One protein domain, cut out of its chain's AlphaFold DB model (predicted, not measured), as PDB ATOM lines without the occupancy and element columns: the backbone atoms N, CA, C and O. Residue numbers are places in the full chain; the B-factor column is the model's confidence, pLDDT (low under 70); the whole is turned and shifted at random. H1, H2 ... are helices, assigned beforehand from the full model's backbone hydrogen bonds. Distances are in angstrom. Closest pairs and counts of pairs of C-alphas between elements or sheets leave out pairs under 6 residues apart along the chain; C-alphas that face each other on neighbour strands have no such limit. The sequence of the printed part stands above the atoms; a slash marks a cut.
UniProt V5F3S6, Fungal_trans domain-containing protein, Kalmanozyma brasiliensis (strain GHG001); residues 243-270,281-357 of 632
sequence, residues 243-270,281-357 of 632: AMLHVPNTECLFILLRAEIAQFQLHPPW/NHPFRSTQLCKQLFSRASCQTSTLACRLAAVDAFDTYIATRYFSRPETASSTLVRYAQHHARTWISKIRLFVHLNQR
ATOM      1  N   ALA A 243      36.987 -28.018  11.703       57.00
ATOM      2  CA  ALA A 243      35.935 -28.869  12.261       57.00
ATOM      3  C   ALA A 243      36.308 -30.367  12.439       57.00
ATOM      4  O   ALA A 243      35.410 -31.186  12.626       57.00
ATOM      5  N   MET A 244      37.590 -30.767  12.392       68.00
ATOM      6  CA  MET A 244      37.990 -32.167  12.651       68.00
ATOM      7  C   MET A 244      37.508 -32.670  14.021       68.00
ATOM      8  O   MET A 244      37.895 -32.154  15.066       68.00
ATOM      9  N   LEU A 245      36.696 -33.727  14.026       71.19
ATOM     10  CA  LEU A 245      36.102 -34.314  15.237       71.19
ATOM     11  C   LEU A 245      37.068 -35.148  16.090       71.19
ATOM     12  O   LEU A 245      36.676 -35.594  17.158       71.19
ATOM     13  N   HIS A 246      38.314 -35.355  15.657       72.81
ATOM     14  CA  HIS A 246      39.322 -36.094  16.420       72.81
ATOM     15  C   HIS A 246      40.675 -35.387  16.340       72.81
ATOM     16  O   HIS A 246      41.549 -35.758  15.557       72.81
ATOM     17  N   VAL A 247      40.854 -34.378  17.185       75.19
ATOM     18  CA  VAL A 247      42.104 -33.619  17.302       75.19
ATOM     19  C   VAL A 247      43.142 -34.474  18.057       75.19
ATOM     20  O   VAL A 247      42.768 -35.175  19.001       75.19
ATOM     21  N   PRO A 248      44.424 -34.529  17.642       78.88
ATOM     22  CA  PRO A 248      45.460 -35.191  18.434       78.88
ATOM     23  C   PRO A 248      45.781 -34.348  19.671       78.88
ATOM     24  O   PRO A 248      45.889 -33.128  19.570       78.88
ATOM     25  N   ASN A 249      45.975 -34.977  20.830       77.44
ATOM     26  CA  ASN A 249      46.311 -34.244  22.050       77.44
ATOM     27  C   ASN A 249      47.750 -33.731  21.965       77.44
ATOM     28  O   ASN A 249      48.684 -34.455  22.308       77.44
ATOM     29  N   THR A 250      47.926 -32.489  21.514       85.00
ATOM     30  CA  THR A 250      49.201 -31.789  21.650       85.00
ATOM     31  C   THR A 250      49.234 -30.971  22.930       85.00
ATOM     32  O   THR A 250      48.235 -30.739  23.614       85.00
ATOM     33  N   GLU A 251      50.424 -30.470  23.205       84.12
ATOM     34  CA  GLU A 251      50.717 -29.413  24.154       84.12
ATOM     35  C   GLU A 251      49.753 -28.200  24.129       84.12
ATOM     36  O   GLU A 251      49.528 -27.585  25.173       84.12
ATOM     37  N   CYS A 252      49.128 -27.879  22.987       88.19
ATOM     38  CA  CYS A 252      48.198 -26.748  22.841       88.19
ATOM     39  C   CYS A 252      46.718 -27.078  23.122       88.19
ATOM     40  O   CYS A 252      45.857 -26.211  22.959       88.19
ATOM     41  N   LEU A 253      46.414 -28.296  23.587       89.94
ATOM     42  CA  LEU A 253      45.062 -28.774  23.897       89.94
ATOM     43  C   LEU A 253      44.219 -27.765  24.700       89.94
ATOM     44  O   LEU A 253      43.077 -27.481  24.341       89.94
ATOM     45  N   PHE A 254      44.769 -27.233  25.795       94.12
ATOM     46  CA  PHE A 254      43.997 -26.452  26.765       94.12
ATOM     47  C   PHE A 254      43.624 -25.050  26.259       94.12
ATOM     48  O   PHE A 254      42.482 -24.622  26.437       94.12
ATOM     49  N   ILE A 255      44.547 -24.352  25.587       94.25
ATOM     50  CA  ILE A 255      44.274 -23.024  25.015       94.25
ATOM     51  C   ILE A 255      43.296 -23.115  23.833       94.25
ATOM     52  O   ILE A 255      42.387 -22.294  23.730       94.25
ATOM     53  N   LEU A 256      43.408 -24.151  22.991       93.25
ATOM     54  CA  LEU A 256      42.473 -24.377  21.887       93.25
ATOM     55  C   LEU A 256      41.058 -24.708  22.394       93.25
ATOM     56  O   LEU A 256      40.087 -24.111  21.932       93.25
ATOM     57  N   LEU A 257      40.940 -25.599  23.385       94.75
ATOM     58  CA  LEU A 257      39.670 -25.911  24.047       94.75
ATOM     59  C   LEU A 257      38.997 -24.646  24.606       94.75
ATOM     60  O   LEU A 257      37.808 -24.424  24.377       94.75
ATOM     61  N   ARG A 258      39.759 -23.801  25.313       95.06
ATOM     62  CA  ARG A 258      39.271 -22.518  25.845       95.06
ATOM     63  C   ARG A 258      38.802 -21.576  24.743       95.06
ATOM     64  O   ARG A 258      37.762 -20.943  24.900       95.06
ATOM     65  N   ALA A 259      39.530 -21.507  23.632       93.44
ATOM     66  CA  ALA A 259      39.190 -20.640  22.512       93.44
ATOM     67  C   ALA A 259      37.880 -21.075  21.826       93.44
ATOM     68  O   ALA A 259      37.037 -20.228  21.544       93.44
ATOM     69  N   GLU A 260      37.639 -22.378  21.646       92.94
ATOM     70  CA  GLU A 260      36.361 -22.876  21.104       92.94
ATOM     71  C   GLU A 260      35.177 -22.671  22.057       92.94
ATOM     72  O   GLU A 260      34.090 -22.300  21.611       92.94
ATOM     73  N   ILE A 261      35.383 -22.850  23.366       94.12
ATOM     74  CA  ILE A 261      34.377 -22.541  24.396       94.12
ATOM     75  C   ILE A 261      34.041 -21.043  24.392       94.12
ATOM     76  O   ILE A 261      32.864 -20.683  24.404       94.12
ATOM     77  N   ALA A 262      35.046 -20.168  24.319       91.50
ATOM     78  CA  ALA A 262      34.834 -18.726  24.247       91.50
ATOM     79  C   ALA A 262      34.163 -18.295  22.934       91.50
ATOM     80  O   ALA A 262      33.289 -17.433  22.972       91.50
ATOM     81  N   GLN A 263      34.491 -18.914  21.791       89.00
ATOM     82  CA  GLN A 263      33.767 -18.678  20.535       89.00
ATOM     83  C   GLN A 263      32.282 -19.027  20.670       89.00
ATOM     84  O   GLN A 263      31.448 -18.205  20.304       89.00
ATOM     85  N   PHE A 264      31.941 -20.184  21.252       90.94
ATOM     86  CA  PHE A 264      30.539 -20.539  21.484       90.94
ATOM     87  C   PHE A 264      29.855 -19.574  22.462       90.94
ATOM     88  O   PHE A 264      28.715 -19.187  22.234       90.94
ATOM     89  N   GLN A 265      30.529 -19.169  23.544       88.25
ATOM     90  CA  GLN A 265      29.955 -18.260  24.539       88.25
ATOM     91  C   GLN A 265      29.713 -16.847  23.986       88.25
ATOM     92  O   GLN A 265      28.691 -16.245  24.304       88.25
ATOM     93  N   LEU A 266      30.652 -16.309  23.201       85.88
ATOM     94  CA  LEU A 266      30.574 -14.954  22.645       85.88
ATOM     95  C   LEU A 266      29.709 -14.892  21.379       85.88
ATOM     96  O   LEU A 266      29.024 -13.900  21.167       85.88
ATOM     97  N   HIS A 267      29.706 -15.952  20.563       86.69
ATOM     98  CA  HIS A 267      29.005 -16.012  19.272       86.69
ATOM     99  C   HIS A 267      28.032 -17.201  19.174       86.69
ATOM    100  O   HIS A 267      28.038 -17.926  18.162       86.69
ATOM    101  N   PRO A 268      27.171 -17.428  20.191       87.31
ATOM    102  CA  PRO A 268      26.342 -18.625  20.276       87.31
ATOM    103  C   PRO A 268      25.402 -18.714  19.068       87.31
ATOM    104  O   PRO A 268      25.003 -17.674  18.544       87.31
ATOM    105  N   PRO A 269      25.012 -19.920  18.611       86.81
ATOM    106  CA  PRO A 269      24.244 -20.110  17.374       86.81
ATOM    107  C   PRO A 269      22.961 -19.272  17.238       86.81
ATOM    108  O   PRO A 269      22.550 -18.965  16.125       86.81
ATOM    109  N   TRP A 270      22.345 -18.893  18.360       84.50
ATOM    110  CA  TRP A 270      21.134 -18.068  18.422       84.50
ATOM    111  C   TRP A 270      21.389 -16.545  18.465       84.50
ATOM    112  O   TRP A 270      20.422 -15.786  18.447       84.50
ATOM    113  N   ASN A 281      33.868 -19.625   9.804       75.19
ATOM    114  CA  ASN A 281      35.059 -20.313  10.314       75.19
ATOM    115  C   ASN A 281      34.879 -20.923  11.724       75.19
ATOM    116  O   ASN A 281      35.782 -21.622  12.183       75.19
ATOM    117  N   HIS A 282      33.762 -20.656  12.416       86.06
ATOM    118  CA  HIS A 282      33.498 -21.146  13.774       86.06
ATOM    119  C   HIS A 282      33.284 -22.676  13.750       86.06
ATOM    120  O   HIS A 282      32.280 -23.130  13.190       86.06
ATOM    121  N   PRO A 283      34.149 -23.493  14.396       86.50
ATOM    122  CA  PRO A 283      34.157 -24.947  14.199       86.50
ATOM    123  C   PRO A 283      32.824 -25.632  14.490       86.50
ATOM    124  O   PRO A 283      32.329 -26.399  13.665       86.50
ATOM    125  N   PHE A 284      32.202 -25.307  15.631       89.81
ATOM    126  CA  PHE A 284      30.907 -25.865  16.010       89.81
ATOM    127  C   PHE A 284      29.797 -25.531  15.000       89.81
ATOM    128  O   PHE A 284      29.084 -26.439  14.569       89.81
ATOM    129  N   ARG A 285      29.690 -24.273  14.540       87.38
ATOM    130  CA  ARG A 285      28.714 -23.868  13.506       87.38
ATOM    131  C   ARG A 285      28.957 -24.575  12.164       87.38
ATOM    132  O   ARG A 285      28.017 -24.820  11.412       87.38
ATOM    133  N   SER A 286      30.202 -24.956  11.863       85.94
ATOM    134  CA  SER A 286      30.522 -25.764  10.682       85.94
ATOM    135  C   SER A 286      30.028 -27.220  10.775       85.94
ATOM    136  O   SER A 286      29.891 -27.862   9.727       85.94
ATOM    137  N   THR A 287      29.754 -27.752  11.974       88.06
ATOM    138  CA  THR A 287      29.325 -29.152  12.164       88.06
ATOM    139  C   THR A 287      27.954 -29.438  11.554       88.06
ATOM    140  O   THR A 287      27.075 -28.578  11.497       88.06
ATOM    141  N   GLN A 288      27.746 -30.688  11.131       86.25
ATOM    142  CA  GLN A 288      26.448 -31.133  10.623       86.25
ATOM    143  C   GLN A 288      25.355 -31.069  11.699       86.25
ATOM    144  O   GLN A 288      24.224 -30.703  11.398       86.25
ATOM    145  N   LEU A 289      25.709 -31.360  12.953       85.62
ATOM    146  CA  LEU A 289      24.782 -31.376  14.080       85.62
ATOM    147  C   LEU A 289      24.249 -29.965  14.398       85.62
ATOM    148  O   LEU A 289      23.039 -29.786  14.528       85.62
ATOM    149  N   CYS A 290      25.109 -28.937  14.403       88.19
ATOM    150  CA  CYS A 290      24.655 -27.546  14.531       88.19
ATOM    151  C   CYS A 290      23.766 -27.121  13.345       88.19
ATOM    152  O   CYS A 290      22.730 -26.489  13.543       88.19
ATOM    153  N   LYS A 291      24.129 -27.495  12.109       87.62
ATOM    154  CA  LYS A 291      23.337 -27.181  10.902       87.62
ATOM    155  C   LYS A 291      21.959 -27.848  10.896       87.62
ATOM    156  O   LYS A 291      21.007 -27.261  10.393       87.62
ATOM    157  N   GLN A 292      21.852 -29.058  11.445       87.12
ATOM    158  CA  GLN A 292      20.584 -29.773  11.599       87.12
ATOM    159  C   GLN A 292      19.686 -29.102  12.640       87.12
ATOM    160  O   GLN A 292      18.515 -28.875  12.352       87.12
ATOM    161  N   LEU A 293      20.229 -28.726  13.805       85.81
ATOM    162  CA  LEU A 293      19.465 -28.015  14.835       85.81
ATOM    163  C   LEU A 293      18.876 -26.708  14.299       85.81
ATOM    164  O   LEU A 293      17.666 -26.514  14.372       85.81
ATOM    165  N   PHE A 294      19.692 -25.851  13.685       81.69
ATOM    166  CA  PHE A 294      19.265 -24.533  13.195       81.69
ATOM    167  C   PHE A 294      18.714 -24.548  11.758       81.69
ATOM    168  O   PHE A 294      18.708 -23.524  11.071       81.69
ATOM    169  N   SER A 295      18.213 -25.695  11.287       80.50
ATOM    170  CA  SER A 295      17.440 -25.741  10.045       80.50
ATOM    171  C   SER A 295      16.110 -24.983  10.211       80.50
ATOM    172  O   SER A 295      15.515 -24.964  11.290       80.50
ATOM    173  N   ARG A 296      15.604 -24.364   9.133       59.12
ATOM    174  CA  ARG A 296      14.420 -23.473   9.176       59.12
ATOM    175  C   ARG A 296      13.119 -24.126   9.673       59.12
ATOM    176  O   ARG A 296      12.155 -23.407   9.904       59.12
ATOM    177  N   ALA A 297      13.077 -25.452   9.813       58.59
ATOM    178  CA  ALA A 297      11.903 -26.202  10.256       58.59
ATOM    179  C   ALA A 297      11.997 -26.739  11.700       58.59
ATOM    180  O   ALA A 297      11.006 -27.265  12.196       58.59
ATOM    181  N   SER A 298      13.158 -26.657  12.368       60.97
ATOM    182  CA  SER A 298      13.437 -27.456  13.577       60.97
ATOM    183  C   SER A 298      13.556 -26.688  14.896       60.97
ATOM    184  O   SER A 298      13.343 -27.293  15.942       60.97
ATOM    185  N   CYS A 299      13.921 -25.400  14.898       68.94
ATOM    186  CA  CYS A 299      14.323 -24.718  16.139       68.94
ATOM    187  C   CYS A 299      13.997 -23.218  16.103       68.94
ATOM    188  O   CYS A 299      14.506 -22.480  15.260       68.94
ATOM    189  N   GLN A 300      13.170 -22.752  17.042       77.25
ATOM    190  CA  GLN A 300      12.948 -21.325  17.280       77.25
ATOM    191  C   GLN A 300      14.026 -20.806  18.238       77.25
ATOM    192  O   GLN A 300      14.025 -21.154  19.420       77.25
ATOM    193  N   THR A 301      14.937 -19.959  17.746       79.38
ATOM    194  CA  THR A 301      16.112 -19.443  18.489       79.38
ATOM    195  C   THR A 301      15.762 -18.630  19.747       79.38
ATOM    196  O   THR A 301      16.602 -18.428  20.630       79.38
ATOM    197  N   SER A 302      14.510 -18.183  19.850       77.31
ATOM    198  CA  SER A 302      13.913 -17.522  21.010       77.31
ATOM    199  C   SER A 302      13.500 -18.472  22.138       77.31
ATOM    200  O   SER A 302      13.197 -17.986  23.220       77.31
ATOM    201  N   THR A 303      13.473 -19.793  21.941       86.19
ATOM    202  CA  THR A 303      12.973 -20.746  22.954       86.19
ATOM    203  C   THR A 303      14.090 -21.341  23.814       86.19
ATOM    204  O   THR A 303      15.161 -21.691  23.308       86.19
ATOM    205  N   LEU A 304      13.810 -21.534  25.108       86.06
ATOM    206  CA  LEU A 304      14.754 -22.115  26.070       86.06
ATOM    207  C   LEU A 304      15.221 -23.506  25.625       86.06
ATOM    208  O   LEU A 304      16.418 -23.778  25.602       86.06
ATOM    209  N   ALA A 305      14.285 -24.350  25.182       89.44
ATOM    210  CA  ALA A 305      14.576 -25.692  24.682       89.44
ATOM    211  C   ALA A 305      15.542 -25.684  23.482       89.44
ATOM    212  O   ALA A 305      16.482 -26.473  23.455       89.44
ATOM    213  N   CYS A 306      15.370 -24.761  22.526       88.69
ATOM    214  CA  CYS A 306      16.271 -24.629  21.375       88.69
ATOM    215  C   CYS A 306      17.693 -24.218  21.798       88.69
ATOM    216  O   CYS A 306      18.681 -24.765  21.304       88.69
ATOM    217  N   ARG A 307      17.807 -23.285  22.754       89.94
ATOM    218  CA  ARG A 307      19.099 -22.827  23.289       89.94
ATOM    219  C   ARG A 307      19.804 -23.926  24.089       89.94
ATOM    220  O   ARG A 307      20.989 -24.155  23.868       89.94
ATOM    221  N   LEU A 308      19.083 -24.644  24.953       91.81
ATOM    222  CA  LEU A 308      19.623 -25.772  25.723       91.81
ATOM    223  C   LEU A 308      20.064 -26.928  24.815       91.81
ATOM    224  O   LEU A 308      21.197 -27.384  24.943       91.81
ATOM    225  N   ALA A 309      19.256 -27.313  23.820       92.50
ATOM    226  CA  ALA A 309      19.630 -28.340  22.845       92.50
ATOM    227  C   ALA A 309      20.926 -27.989  22.089       92.50
ATOM    228  O   ALA A 309      21.740 -28.865  21.797       92.50
ATOM    229  N   ALA A 310      21.159 -26.703  21.811       92.50
ATOM    230  CA  ALA A 310      22.402 -26.224  21.216       92.50
ATOM    231  C   ALA A 310      23.601 -26.218  22.191       92.50
ATOM    232  O   ALA A 310      24.738 -26.358  21.737       92.50
ATOM    233  N   VAL A 311      23.378 -26.116  23.507       94.81
ATOM    234  CA  VAL A 311      24.417 -26.329  24.535       94.81
ATOM    235  C   VAL A 311      24.754 -27.817  24.673       94.81
ATOM    236  O   VAL A 311      25.930 -28.164  24.689       94.81
ATOM    237  N   ASP A 312      23.763 -28.710  24.694       95.25
ATOM    238  CA  ASP A 312      23.971 -30.166  24.801       95.25
ATOM    239  C   ASP A 312      24.666 -30.741  23.551       95.25
ATOM    240  O   ASP A 312      25.541 -31.612  23.621       95.25
ATOM    241  N   ALA A 313      24.337 -30.179  22.389       94.94
ATOM    242  CA  ALA A 313      25.050 -30.374  21.135       94.94
ATOM    243  C   ALA A 313      26.524 -29.956  21.208       94.94
ATOM    244  O   ALA A 313      27.397 -30.666  20.700       94.94
ATOM    245  N   PHE A 314      26.808 -28.808  21.828       95.81
ATOM    246  CA  PHE A 314      28.169 -28.311  22.005       95.81
ATOM    247  C   PHE A 314      28.962 -29.147  23.019       95.81
ATOM    248  O   PHE A 314      30.122 -29.461  22.764       95.81
ATOM    249  N   ASP A 315      28.325 -29.590  24.106       95.94
ATOM    250  CA  ASP A 315      28.885 -30.528  25.088       95.94
ATOM    251  C   ASP A 315      29.318 -31.836  24.407       95.94
ATOM    252  O   ASP A 315      30.482 -32.236  24.468       95.94
ATOM    253  N   THR A 316      28.412 -32.424  23.616       94.31
ATOM    254  CA  THR A 316      28.682 -33.620  22.803       94.31
ATOM    255  C   THR A 316      29.849 -33.397  21.835       94.31
ATOM    256  O   THR A 316      30.754 -34.229  21.755       94.31
ATOM    257  N   TYR A 317      29.878 -32.259  21.135       93.88
ATOM    258  CA  TYR A 317      30.961 -31.895  20.217       93.88
ATOM    259  C   TYR A 317      32.320 -31.785  20.927       93.88
ATOM    260  O   TYR A 317      33.287 -32.401  20.478       93.88
ATOM    261  N   ILE A 318      32.401 -31.068  22.052       94.31
ATOM    262  CA  ILE A 318      33.631 -30.918  22.846       94.31
ATOM    263  C   ILE A 318      34.088 -32.274  23.406       94.31
ATOM    264  O   ILE A 318      35.272 -32.613  23.318       94.31
ATOM    265  N   ALA A 319      33.158 -33.089  23.913       92.75
ATOM    266  CA  ALA A 319      33.437 -34.437  24.396       92.75
ATOM    267  C   ALA A 319      34.021 -35.339  23.296       92.75
ATOM    268  O   ALA A 319      35.053 -35.977  23.514       92.75
ATOM    269  N   THR A 320      33.418 -35.359  22.101       91.25
ATOM    270  CA  THR A 320      33.933 -36.136  20.960       91.25
ATOM    271  C   THR A 320      35.284 -35.610  20.465       91.25
ATOM    272  O   THR A 320      36.181 -36.405  20.184       91.25
ATOM    273  N   ARG A 321      35.460 -34.283  20.398       89.19
ATOM    274  CA  ARG A 321      36.647 -33.638  19.816       89.19
ATOM    275  C   ARG A 321      37.920 -33.812  20.637       89.19
ATOM    276  O   ARG A 321      38.982 -34.003  20.041       89.19
ATOM    277  N   TYR A 322      37.805 -33.762  21.965       89.25
ATOM    278  CA  TYR A 322      38.953 -33.706  22.880       89.25
ATOM    279  C   TYR A 322      39.070 -34.887  23.847       89.25
ATOM    280  O   TYR A 322      40.163 -35.163  24.338       89.25
ATOM    281  N   PHE A 323      37.968 -35.585  24.145       90.12
ATOM    282  CA  PHE A 323      37.913 -36.541  25.260       90.12
ATOM    283  C   PHE A 323      37.440 -37.950  24.866       90.12
ATOM    284  O   PHE A 323      37.299 -38.805  25.735       90.12
ATOM    285  N   SER A 324      37.249 -38.236  23.571       85.50
ATOM    286  CA  SER A 324      36.820 -39.562  23.092       85.50
ATOM    287  C   SER A 324      37.911 -40.641  23.133       85.50
ATOM    288  O   SER A 324      37.617 -41.810  22.889       85.50
ATOM    289  N   ARG A 325      39.179 -40.269  23.371       80.31
ATOM    290  CA  ARG A 325      40.344 -41.169  23.287       80.31
ATOM    291  C   ARG A 325      40.746 -41.685  24.681       80.31
ATOM    292  O   ARG A 325      41.355 -40.918  25.436       80.31
ATOM    293  N   PRO A 326      40.490 -42.963  25.027       70.50
ATOM    294  CA  PRO A 326      40.746 -43.484  26.374       70.50
ATOM    295  C   PRO A 326      42.239 -43.508  26.741       70.50
ATOM    296  O   PRO A 326      42.588 -43.261  27.891       70.50
ATOM    297  N   GLU A 327      43.125 -43.707  25.761       67.50
ATOM    298  CA  GLU A 327      44.591 -43.734  25.924       67.50
ATOM    299  C   GLU A 327      45.163 -42.458  26.566       67.50
ATOM    300  O   GLU A 327      46.213 -42.485  27.202       67.50
ATOM    301  N   THR A 328      44.460 -41.330  26.423       64.81
ATOM    302  CA  THR A 328      44.919 -40.017  26.897       64.81
ATOM    303  C   THR A 328      44.356 -39.616  28.264       64.81
ATOM    304  O   THR A 328      44.763 -38.595  28.820       64.81
ATOM    305  N   ALA A 329      43.460 -40.428  28.841       68.94
ATOM    306  CA  ALA A 329      42.770 -40.130  30.097       68.94
ATOM    307  C   ALA A 329      43.692 -40.111  31.333       68.94
ATOM    308  O   ALA A 329      43.317 -39.565  32.367       68.94
ATOM    309  N   SER A 330      44.901 -40.671  31.244       74.44
ATOM    310  CA  SER A 330      45.901 -40.642  32.320       74.44
ATOM    311  C   SER A 330      46.494 -39.244  32.547       74.44
ATOM    312  O   SER A 330      46.773 -38.868  33.690       74.44
ATOM    313  N   SER A 331      46.639 -38.441  31.485       87.88
ATOM    314  CA  SER A 331      47.299 -37.133  31.536       87.88
ATOM    315  C   SER A 331      46.567 -36.150  32.452       87.88
ATOM    316  O   SER A 331      45.391 -35.833  32.252       87.88
ATOM    317  N   THR A 332      47.290 -35.604  33.432       90.50
ATOM    318  CA  THR A 332      46.784 -34.582  34.360       90.50
ATOM    319  C   THR A 332      46.240 -33.359  33.619       90.50
ATOM    320  O   THR A 332      45.207 -32.824  34.012       90.50
ATOM    321  N   LEU A 333      46.875 -32.945  32.513       91.00
ATOM    322  CA  LEU A 333      46.392 -31.824  31.701       91.00
ATOM    323  C   LEU A 333      45.064 -32.155  31.007       91.00
ATOM    324  O   LEU A 333      44.159 -31.329  31.021       91.00
ATOM    325  N   VAL A 334      44.914 -33.364  30.453       91.75
ATOM    326  CA  VAL A 334      43.670 -33.801  29.785       91.75
ATOM    327  C   VAL A 334      42.517 -33.871  30.786       91.75
ATOM    328  O   VAL A 334      41.427 -33.377  30.507       91.75
ATOM    329  N   ARG A 335      42.759 -34.411  31.987       91.75
ATOM    330  CA  ARG A 335      41.749 -34.462  33.056       91.75
ATOM    331  C   ARG A 335      41.371 -33.068  33.552       91.75
ATOM    332  O   ARG A 335      40.184 -32.779  33.695       91.75
ATOM    333  N   TYR A 336      42.346 -32.178  33.744       94.12
ATOM    334  CA  TYR A 336      42.084 -30.782  34.105       94.12
ATOM    335  C   TYR A 336      41.290 -30.046  33.012       94.12
ATOM    336  O   TYR A 336      40.309 -29.366  33.309       94.12
ATOM    337  N   ALA A 337      41.640 -30.254  31.739       94.19
ATOM    338  CA  ALA A 337      40.911 -29.737  30.583       94.19
ATOM    339  C   ALA A 337      39.460 -30.250  30.536       94.19
ATOM    340  O   ALA A 337      38.541 -29.471  30.290       94.19
ATOM    341  N   GLN A 338      39.224 -31.530  30.844       93.62
ATOM    342  CA  GLN A 338      37.878 -32.106  30.911       93.62
ATOM    343  C   GLN A 338      37.040 -31.492  32.043       93.62
ATOM    344  O   GLN A 338      35.866 -31.179  31.844       93.62
ATOM    345  N   HIS A 339      37.634 -31.275  33.220       93.06
ATOM    346  CA  HIS A 339      36.980 -30.546  34.308       93.06
ATOM    347  C   HIS A 339      36.664 -29.098  33.911       93.06
ATOM    348  O   HIS A 339      35.551 -28.634  34.142       93.06
ATOM    349  N   HIS A 340      37.602 -28.409  33.258       93.81
ATOM    350  CA  HIS A 340      37.412 -27.049  32.762       93.81
ATOM    351  C   HIS A 340      36.256 -26.959  31.752       93.81
ATOM    352  O   HIS A 340      35.371 -26.121  31.919       93.81
ATOM    353  N   ALA A 341      36.210 -27.861  30.765       95.44
ATOM    354  CA  ALA A 341      35.123 -27.940  29.792       95.44
ATOM    355  C   ALA A 341      33.756 -28.090  30.476       95.44
ATOM    356  O   ALA A 341      32.861 -27.284  30.232       95.44
ATOM    357  N   ARG A 342      33.618 -29.054  31.399       94.50
ATOM    358  CA  ARG A 342      32.376 -29.275  32.161       94.50
ATOM    359  C   ARG A 342      31.942 -28.032  32.940       94.50
ATOM    360  O   ARG A 342      30.764 -27.686  32.913       94.50
ATOM    361  N   THR A 343      32.876 -27.341  33.596       92.62
ATOM    362  CA  THR A 343      32.582 -26.110  34.346       92.62
ATOM    363  C   THR A 343      32.070 -24.997  33.431       92.62
ATOM    364  O   THR A 343      31.053 -24.381  33.739       92.62
ATOM    365  N   TRP A 344      32.720 -24.751  32.287       92.06
ATOM    366  CA  TRP A 344      32.303 -23.678  31.377       92.06
ATOM    367  C   TRP A 344      31.037 -24.010  30.584       92.06
ATOM    368  O   TRP A 344      30.196 -23.134  30.422       92.06
ATOM    369  N   ILE A 345      30.829 -25.262  30.170       95.31
ATOM    370  CA  ILE A 345      29.568 -25.697  29.548       95.31
ATOM    371  C   ILE A 345      28.411 -25.580  30.552       95.31
ATOM    372  O   ILE A 345      27.359 -25.042  30.217       95.31
ATOM    373  N   SER A 346      28.623 -25.983  31.811       93.81
ATOM    374  CA  SER A 346      27.653 -25.781  32.898       93.81
ATOM    375  C   SER A 346      27.345 -24.295  33.133       93.81
ATOM    376  O   SER A 346      26.189 -23.922  33.313       93.81
ATOM    377  N   LYS A 347      28.350 -23.415  33.053       88.81
ATOM    378  CA  LYS A 347      28.191 -21.955  33.154       88.81
ATOM    379  C   LYS A 347      27.458 -21.342  31.953       88.81
ATOM    380  O   LYS A 347      26.642 -20.446  32.134       88.81
ATOM    381  N   ILE A 348      27.683 -21.844  30.742       89.31
ATOM    382  CA  ILE A 348      26.913 -21.454  29.553       89.31
ATOM    383  C   ILE A 348      25.450 -21.907  29.702       89.31
ATOM    384  O   ILE A 348      24.544 -21.111  29.463       89.31
ATOM    385  N   ARG A 349      25.206 -23.138  30.181       92.62
ATOM    386  CA  ARG A 349      23.859 -23.644  30.503       92.62
ATOM    387  C   ARG A 349      23.177 -22.777  31.572       92.62
ATOM    388  O   ARG A 349      22.017 -22.418  31.399       92.62
ATOM    389  N   LEU A 350      23.914 -22.366  32.612       87.31
ATOM    390  CA  LEU A 350      23.447 -21.417  33.629       87.31
ATOM    391  C   LEU A 350      22.960 -20.115  32.983       87.31
ATOM    392  O   LEU A 350      21.798 -19.763  33.157       87.31
ATOM    393  N   PHE A 351      23.798 -19.438  32.190       83.25
ATOM    394  CA  PHE A 351      23.395 -18.200  31.511       83.25
ATOM    395  C   PHE A 351      22.171 -18.398  30.602       83.25
ATOM    396  O   PHE A 351      21.271 -17.567  30.614       83.25
ATOM    397  N   VAL A 352      22.058 -19.519  29.883       83.38
ATOM    398  CA  VAL A 352      20.864 -19.814  29.068       83.38
ATOM    399  C   VAL A 352      19.579 -19.865  29.910       83.38
ATOM    400  O   VAL A 352      18.576 -19.290  29.487       83.38
ATOM    401  N   HIS A 353      19.603 -20.473  31.103       82.06
ATOM    402  CA  HIS A 353      18.459 -20.451  32.027       82.06
ATOM    403  C   HIS A 353      18.190 -19.062  32.618       82.06
ATOM    404  O   HIS A 353      17.033 -18.666  32.742       82.06
ATOM    405  N   LEU A 354      19.231 -18.309  32.980       77.19
ATOM    406  CA  LEU A 354      19.082 -16.979  33.584       77.19
ATOM    407  C   LEU A 354      18.526 -15.942  32.601       77.19
ATOM    408  O   LEU A 354      17.721 -15.101  32.992       77.19
ATOM    409  N   ASN A 355      18.887 -16.050  31.320       70.56
ATOM    410  CA  ASN A 355      18.372 -15.195  30.250       70.56
ATOM    411  C   ASN A 355      16.878 -15.442  29.952       70.56
ATOM    412  O   ASN A 355      16.274 -14.671  29.210       70.56
ATOM    413  N   GLN A 356      16.295 -16.538  30.456       68.50
ATOM    414  CA  GLN A 356      14.882 -16.918  30.296       68.50
ATOM    415  C   GLN A 356      14.344 -17.504  31.604       68.50
ATOM    416  O   GLN A 356      13.868 -18.641  31.677       68.50
ATOM    417  N   ARG A 357      14.497 -16.715  32.670       62.00
ATOM    418  CA  ARG A 357      14.195 -17.127  34.036       62.00
ATOM    419  C   ARG A 357      12.693 -17.375  34.224       62.00
ATOM    420  O   ARG A 357      11.873 -16.500  33.981       62.00
TER     421      ARG A 357
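What this domain is: This is residues 243 to 270 and 281 to 357 of the 632 residues of the protein "Fungal_trans domain-containing protein" of Kalmanozyma brasiliensis (strain GHG001) (UniProt V5F3S6). Three long helices, H1, H4 and H5, run nearly parallel in an up-and-down bundle, their centres making a triangle. On the side away from H5, the short helix H3 packs on H4, and the shorter H2 lies near both H1 and H4. The printed part has 105 residues with five named helices, H1 to H5 in chain order, and no named strand; the class is all helix. It is compact, with a radius of gyration of the C-alphas of 14.1 A and spans of 41 by 27 by 21 A.

How they stand to each other: H5, residues 332 to 354, and H4, residues 304 to 323, form a helical hairpin, touching closest at the C-alphas of Arg 349 and Val 311, 6.6 A apart, at a shallow tilt of 6 degrees, opposite ways. H1, residues 253 to 266, touches H5, with the C-alphas of Phe 254 and Ala 337 closest at 5.9 A, at a shallow tilt of 6 degrees, the same way. H1 and H4 only just touch, with 3 pairs of C-alphas within 8 A, the closest Leu 257 and Tyr 322 at 7.9 A. H3, residues 288 to 293, forms a helical hairpin with H4; the closest C-alphas, of Leu 289 and Ala 313, are 7.1 A apart. H2, residues 283 to 286, is close to but not clearly touching H4, at 7.0 A between the C-alphas of Phe 284 and Phe 314. In H1, H3, H4 and H5 every O i to N i+4 pair is within hydrogen-bond range; H2 is too short for one.

Where its parts are: H5 spans 32.8 A, ending at C-alpha 354 (19.082, -16.979, 33.584). H4 spans 27.3 A, and H1 20.1 A from C-alpha 253 (45.062, -28.774, 23.897). H3 and H2 span 8.7 A and 5.1 A.

The domain as a whole: The C-alphas farthest apart, of Ala 297 and Thr 332, are 43.2 A apart. Residues 271 to 280 are cut out, leaving 16.3 A between C-alphas 270 and 281. Of the links printed whole, none is long. The pLDDT is under 70 at residues 243 to 244, 296 to 299, 327 to 329 and 356 to 357.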